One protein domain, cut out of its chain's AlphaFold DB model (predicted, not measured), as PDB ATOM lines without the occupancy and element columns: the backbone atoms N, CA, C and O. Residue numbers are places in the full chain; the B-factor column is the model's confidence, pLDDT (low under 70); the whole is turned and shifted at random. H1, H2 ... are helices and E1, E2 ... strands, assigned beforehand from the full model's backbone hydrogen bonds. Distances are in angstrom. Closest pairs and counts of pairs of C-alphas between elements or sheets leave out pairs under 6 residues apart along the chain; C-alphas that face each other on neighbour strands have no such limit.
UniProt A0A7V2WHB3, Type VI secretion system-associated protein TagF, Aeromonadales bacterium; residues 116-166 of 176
ATOM      1  N   SER A 116      11.943  -5.469  14.692       88.69
ATOM      2  CA  SER A 116      11.054  -4.319  14.935       88.69
ATOM      3  C   SER A 116      10.744  -3.511  13.672       88.69
ATOM      4  O   SER A 116       9.768  -2.769  13.626       88.69
ATOM      5  N   SER A 117      11.608  -3.602  12.663       90.94
ATOM      6  CA  SER A 117      11.413  -3.023  11.336       90.94
ATOM      7  C   SER A 117      12.182  -3.855  10.318       90.94
ATOM      8  O   SER A 117      13.235  -4.411  10.630       90.94
ATOM      9  N   TYR A 118      11.670  -3.958   9.095       93.56
ATOM     10  CA  TYR A 118      12.306  -4.753   8.052       93.56
ATOM     11  C   TYR A 118      11.995  -4.227   6.652       93.56
ATOM     12  O   TYR A 118      11.013  -3.513   6.446       93.56
ATOM     13  N   SER A 119      12.838  -4.586   5.686       93.69
ATOM     14  CA  SER A 119      12.614  -4.332   4.263       93.69
ATOM     15  C   SER A 119      12.957  -5.560   3.427       93.69
ATOM     16  O   SER A 119      13.864  -6.330   3.757       93.69
ATOM     17  N   PHE A 120      12.218  -5.726   2.334       93.94
ATOM     18  CA  PHE A 120      12.500  -6.728   1.318       93.94
ATOM     19  C   PHE A 120      13.073  -6.072   0.076       93.94
ATOM     20  O   PHE A 120      12.644  -4.987  -0.317       93.94
ATOM     21  N   TRP A 121      14.003  -6.773  -0.556       92.75
ATOM     22  CA  TRP A 121      14.573  -6.377  -1.831       92.75
ATOM     23  C   TRP A 121      14.791  -7.607  -2.686       92.75
ATOM     24  O   TRP A 121      15.142  -8.666  -2.171       92.75
ATOM     25  N   TRP A 122      14.625  -7.479  -3.992       92.19
ATOM     26  CA  TRP A 122      14.899  -8.579  -4.897       92.19
ATOM     27  C   TRP A 122      15.332  -8.078  -6.263       92.19
ATOM     28  O   TRP A 122      15.209  -6.900  -6.596       92.19
ATOM     29  N   THR A 123      15.863  -9.005  -7.046       89.56
ATOM     30  CA  THR A 123      16.159  -8.811  -8.458       89.56
ATOM     31  C   THR A 123      15.911 -10.120  -9.193       89.56
ATOM     32  O   THR A 123      16.214 -11.196  -8.665       89.56
ATOM     33  N   ALA A 124      15.397 -10.030 -10.421       89.19
ATOM     34  CA  ALA A 124      15.380 -11.148 -11.361       89.19
ATOM     35  C   ALA A 124      16.797 -11.538 -11.831       89.19
ATOM     36  O   ALA A 124      16.971 -12.571 -12.470       89.19
ATOM     37  N   GLY A 125      17.813 -10.751 -11.470       89.69
ATOM     38  CA  GLY A 125      19.203 -10.948 -11.847       89.69
ATOM     39  C   GLY A 125      19.598 -10.166 -13.098       89.69
ATOM     40  O   GLY A 125      18.822  -9.407 -13.674       89.69
ATOM     41  N   SER A 126      20.849 -10.347 -13.494       87.44
ATOM     42  CA  SER A 126      21.478  -9.823 -14.702       87.44
ATOM     43  C   SER A 126      22.532 -10.825 -15.185       87.44
ATOM     44  O   SER A 126      22.666 -11.914 -14.623       87.44
ATOM     45  N   GLU A 127      23.305 -10.470 -16.212       87.12
ATOM     46  CA  GLU A 127      24.435 -11.292 -16.667       87.12
ATOM     47  C   GLU A 127      25.441 -11.579 -15.535       87.12
ATOM     48  O   GLU A 127      25.964 -12.690 -15.439       87.12
ATOM     49  N   ASP A 128      25.647 -10.606 -14.639       85.62
ATOM     50  CA  ASP A 128      26.640 -10.673 -13.560       85.62
ATOM     51  C   ASP A 128      26.034 -10.965 -12.176       85.62
ATOM     52  O   ASP A 128      26.733 -11.426 -11.270       85.62
ATOM     53  N   ILE A 129      24.733 -10.719 -11.985       87.06
ATOM     54  CA  ILE A 129      24.056 -10.857 -10.689       87.06
ATOM     55  C   ILE A 129      23.009 -11.962 -10.772       87.06
ATOM     56  O   ILE A 129      22.080 -11.905 -11.566       87.06
ATOM     57  N   LYS A 130      23.103 -12.968  -9.901       86.88
ATOM     58  CA  LYS A 130      22.074 -14.013  -9.830       86.88
ATOM     59  C   LYS A 130      20.743 -13.458  -9.298       86.88
ATOM     60  O   LYS A 130      20.779 -12.597  -8.411       86.88
ATOM     61  N   PRO A 131      19.593 -14.010  -9.731       89.12
ATOM     62  CA  PRO A 131      18.313 -13.730  -9.094       89.12
ATOM     63  C   PRO A 131      18.426 -13.921  -7.582       89.12
ATOM     64  O   PRO A 131      18.977 -14.924  -7.117       89.12
ATOM     65  N   SER A 132      17.967 -12.934  -6.824       88.50
ATOM     66  CA  SER A 132      18.205 -12.864  -5.381       88.50
ATOM     67  C   SER A 132      17.006 -12.251  -4.674       88.50
ATOM     68  O   SER A 132      16.393 -11.320  -5.189       88.50
ATOM     69  N   PHE A 133      16.714 -12.750  -3.475       90.50
ATOM     70  CA  PHE A 133      15.737 -12.183  -2.551       90.50
ATOM     71  C   PHE A 133      16.432 -11.899  -1.220       90.50
ATOM     72  O   PHE A 133      17.147 -12.753  -0.696       90.50
ATOM     73  N   LEU A 134      16.233 -10.701  -0.685       90.75
ATOM     74  CA  LEU A 134      16.947 -10.172   0.468       90.75
ATOM     75  C   LEU A 134      15.943  -9.683   1.507       90.75
ATOM     76  O   LEU A 134      14.997  -8.962   1.188       90.75
ATOM     77  N   LEU A 135      16.205 -10.026   2.764       92.38
ATOM     78  CA  LEU A 135      15.509  -9.509   3.936       92.38
ATOM     79  C   LEU A 135      16.519  -8.738   4.786       92.38
ATOM     80  O   LEU A 135      17.560  -9.280   5.159       92.38
ATOM     81  N   CYS A 136      16.209  -7.480   5.083       92.00
ATOM     82  CA  CYS A 136      17.004  -6.627   5.961       92.00
ATOM     83  C   CYS A 136      16.189  -6.245   7.196       92.00
ATOM     84  O   CYS A 136      15.008  -5.931   7.072       92.00
ATOM     85  N   GLU A 137      16.828  -6.205   8.364       92.88
ATOM     86  CA  GLU A 137      16.308  -5.472   9.520       92.88
ATOM     87  C   GLU A 137      16.468  -3.969   9.245       92.88
ATOM     88  O   GLU A 137      17.582  -3.471   9.071       92.88
ATOM     89  N   GLY A 138      15.354  -3.248   9.137       92.50
ATOM     90  CA  GLY A 138      15.326  -1.883   8.621       92.50
ATOM     91  C   GLY A 138      15.810  -1.790   7.169       92.50
ATOM     92  O   GLY A 138      15.460  -2.622   6.333       92.50
ATOM     93  N   MET A 139      16.590  -0.753   6.856       91.88
ATOM     94  CA  MET A 139      17.185  -0.535   5.531       91.88
ATOM     95  C   MET A 139      18.541  -1.248   5.402       91.88
ATOM     96  O   MET A 139      19.234  -1.415   6.409       91.88
ATOM     97  N   PRO A 140      18.978  -1.607   4.179       89.75
ATOM     98  CA  PRO A 140      20.318  -2.136   3.963       89.75
ATOM     99  C   PRO A 140      21.394  -1.203   4.532       89.75
ATOM    100  O   PRO A 140      21.321   0.019   4.386       89.75
ATOM    101  N   LYS A 141      22.426  -1.776   5.159       86.50
ATOM    102  CA  LYS A 141      23.595  -1.011   5.620       86.50
ATOM    103  C   LYS A 141      24.318  -0.391   4.421       86.50
ATOM    104  O   LYS A 141      24.355  -0.997   3.352       86.50
ATOM    105  N   ASN A 142      24.981   0.750   4.623       83.69
ATOM    106  CA  ASN A 142      25.750   1.430   3.570       83.69
ATOM    107  C   ASN A 142      26.736   0.487   2.860       83.69
ATOM    108  O   ASN A 142      26.763   0.430   1.635       83.69
ATOM    109  N   ASP A 143      27.474  -0.323   3.621       80.38
ATOM    110  CA  ASP A 143      28.444  -1.277   3.063       80.38
ATOM    111  C   ASP A 143      27.772  -2.452   2.326       80.38
ATOM    112  O   ASP A 143      28.394  -3.124   1.506       80.38
ATOM    113  N   GLY A 144      26.492  -2.711   2.613       83.62
ATOM    114  CA  GLY A 144      25.670  -3.704   1.924       83.62
ATOM    115  C   GLY A 144      25.099  -3.205   0.599       83.62
ATOM    116  O   GLY A 144      24.877  -4.021  -0.293       83.62
ATOM    117  N   PHE A 145      24.927  -1.888   0.432       83.94
ATOM    118  CA  PHE A 145      24.358  -1.289  -0.781       83.94
ATOM    119  C   PHE A 145      25.142  -1.658  -2.050       83.94
ATOM    120  O   PHE A 145      24.550  -1.933  -3.088       83.94
ATOM    121  N   ALA A 146      26.474  -1.737  -1.968       85.69
ATOM    122  CA  ALA A 146      27.306  -2.104  -3.115       85.69
ATOM    123  C   ALA A 146      26.959  -3.493  -3.690       85.69
ATOM    124  O   ALA A 146      27.062  -3.693  -4.897       85.69
ATOM    125  N   ALA A 147      26.480  -4.425  -2.857       86.94
ATOM    126  CA  ALA A 147      26.124  -5.776  -3.291       86.94
ATOM    127  C   ALA A 147      24.907  -5.825  -4.217       86.94
ATOM    128  O   ALA A 147      24.821  -6.721  -5.050       86.94
ATOM    129  N   PHE A 148      24.027  -4.824  -4.149       85.25
ATOM    130  CA  PHE A 148      22.934  -4.674  -5.111       85.25
ATOM    131  C   PHE A 148      23.429  -4.408  -6.535       85.25
ATOM    132  O   PHE A 148      22.698  -4.665  -7.486       85.25
ATOM    133  N   MET A 149      24.649  -3.884  -6.681       83.12
ATOM    134  CA  MET A 149      25.208  -3.461  -7.964       83.12
ATOM    135  C   MET A 149      26.169  -4.481  -8.571       83.12
ATOM    136  O   MET A 149      26.354  -4.476  -9.781       83.12
ATOM    137  N   ASP A 150      26.802  -5.323  -7.752       85.50
ATOM    138  CA  ASP A 150      27.836  -6.259  -8.214       85.50
ATOM    139  C   ASP A 150      27.650  -7.706  -7.738       85.50
ATOM    140  O   ASP A 150      28.511  -8.551  -7.979       85.50
ATOM    141  N   GLY A 151      26.556  -8.011  -7.031       82.88
ATOM    142  CA  GLY A 151      26.264  -9.361  -6.547       82.88
ATOM    143  C   GLY A 151      27.245  -9.882  -5.490       82.88
ATOM    144  O   GLY A 151      27.267 -11.082  -5.208       82.88
ATOM    145  N   GLY A 152      28.068  -9.014  -4.888       83.88
ATOM    146  CA  GLY A 152      29.023  -9.373  -3.838       83.88
ATOM    147  C   GLY A 152      28.345  -9.646  -2.491       83.88
ATOM    148  O   GLY A 152      28.560  -8.914  -1.522       83.88
ATOM    149  N   TRP A 153      27.528 -10.699  -2.431       82.94
ATOM    150  CA  TRP A 153      26.815 -11.168  -1.232       82.94
ATOM    151  C   TRP A 153      27.731 -11.858  -0.208       82.94
ATOM    152  O   TRP A 153      27.308 -12.168   0.897       82.94
ATOM    153  N   ASN A 154      28.997 -12.093  -0.558       76.12
ATOM    154  CA  ASN A 154      30.015 -12.677   0.323       76.12
ATOM    155  C   ASN A 154      30.652 -11.666   1.297       76.12
ATOM    156  O   ASN A 154      31.532 -12.039   2.075       76.12
ATOM    157  N   ARG A 155      30.260 -10.389   1.229       78.81
ATOM    158  CA  ARG A 155      30.725  -9.343   2.147       78.81
ATOM    159  C   ARG A 155      30.258  -9.633   3.572       78.81
ATOM    160  O   ARG A 155      29.157 -10.127   3.772       78.81
ATOM    161  N   GLU A 156      31.048  -9.219   4.561       71.31
ATOM    162  CA  GLU A 156      30.765  -9.448   5.992       71.31
ATOM    163  C   GLU A 156      29.430  -8.852   6.478       71.31
ATOM    164  O   GLU A 156      28.913  -9.248   7.519       71.31
ATOM    165  N   CYS A 157      28.857  -7.901   5.734       79.88
ATOM    166  CA  CYS A 157      27.561  -7.300   6.036       79.88
ATOM    167  C   CYS A 157      26.355  -8.166   5.633       79.88
ATOM    168  O   CYS A 157      25.241  -7.846   6.053       79.88
ATOM    169  N   TRP A 158      26.564  -9.232   4.854       84.62
ATOM    170  CA  TRP A 158      25.523 -10.140   4.385       84.62
ATOM    171  C   TRP A 158      25.700 -11.533   4.983       84.62
ATOM    172  O   TRP A 158      26.799 -12.080   5.069       84.62
ATOM    173  N   HIS A 159      24.579 -12.139   5.362       83.25
ATOM    174  CA  HIS A 159      24.527 -13.553   5.690       83.25
ATOM    175  C   HIS A 159      24.038 -14.302   4.456       83.25
ATOM    176  O   HIS A 159      22.855 -14.246   4.128       83.25
ATOM    177  N   ASP A 160      24.948 -14.989   3.763       74.25
ATOM    178  CA  ASP A 160      24.587 -15.868   2.650       74.25
ATOM    179  C   ASP A 160      23.870 -17.106   3.200       74.25
ATOM    180  O   ASP A 160      24.477 -18.113   3.587       74.25
ATOM    181  N   ILE A 161      22.546 -17.002   3.265       71.56
ATOM    182  CA  ILE A 161      21.652 -18.123   3.519       71.56
ATOM    183  C   ILE A 161      21.573 -18.901   2.205       71.56
ATOM    184  O   ILE A 161      20.597 -18.795   1.464       71.56
ATOM    185  N   LYS A 162      22.653 -19.633   1.891       61.53
ATOM    186  CA  LYS A 162      22.788 -20.464   0.688       61.53
ATOM    187  C   LYS A 162      21.468 -21.170   0.424       61.53
ATOM    188  O   LYS A 162      21.016 -21.943   1.274       61.53
ATOM    189  N   SER A 163      20.842 -20.888  -0.719       53.69
ATOM    190  CA  SER A 163      19.530 -21.457  -0.993       53.69
ATOM    191  C   SER A 163      19.632 -22.986  -0.965       53.69
ATOM    192  O   SER A 163      20.425 -23.606  -1.672       53.69
ATOM    193  N   LEU A 164      18.823 -23.614  -0.111       48.03
ATOM    194  CA  LEU A 164      18.563 -25.054  -0.164       48.03
ATOM    195  C   LEU A 164      17.600 -25.410  -1.309       48.03
ATOM    196  O   LEU A 164      17.240 -26.571  -1.475       48.03
ATOM    197  N   PHE A 165      17.202 -24.424  -2.116       48.88
ATOM    198  CA  PHE A 165      16.246 -24.581  -3.198       48.88
ATOM    199  C   PHE A 165      16.745 -23.810  -4.422       48.88
ATOM    200  O   PHE A 165      16.741 -22.578  -4.442       48.88
ATOM    201  N   SER A 166      17.184 -24.533  -5.455       43.53
ATOM    202  CA  SER A 166      17.082 -24.005  -6.812       43.53
ATOM    203  C   SER A 166      15.607 -24.076  -7.180       43.53
ATOM    204  O   SER A 166      15.065 -25.176  -7.311       43.53
TER     205      SER A 166
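Overview. This is residues 116 to 166 of the 176 residues of the protein "Type VI secretion system-associated protein TagF" of Aeromonadales bacterium (UniProt A0A7V2WHB3). This domain has little regular structure: an antiparallel hairpin of two strands, E1 and E2, followed by two one-turn helices, H1 and H2, set off from E1, and a long stretch with no named element, residues 151 to 166. The 51 printed residues run E1, E2, H1, H2; the class is mixed, with 20 residues in named elements. The whole is compact, with a radius of gyration of the C-alphas of 10.9 A and spans of 33 by 23 by 19 A.

Along the chain. E1, residues 118 to 123, is 17.4 A long and begins at C-alpha 118 (12.306, -4.753, 8.052). E2, residues 132 to 137, is 16.7 A long. H1 is residues 142 to 145; H2, residues 147 to 150, ends at C-alpha 150 (27.836, -6.259, -8.214).

Arrangement. E1 and E2 form a hairpin, antiparallel at 165 degrees; N 134 and O 121 are 2.7 A apart, within hydrogen-bond range. H1 and H2 meet only through their link. E1 is apart from H1 and H2, and E2 from H2. Both helices are too short for an O i to N i+4 pair; of one O i to N i+3 pair each, H1 has 1 within range and H2 has 0.

Size, cuts and confidence. The C-alphas of Ser 116 and Glu 127, the two farthest apart, are 35.0 A apart. The printed part has no cut, and no link is long. Residues 162 to 166 have pLDDT under 70.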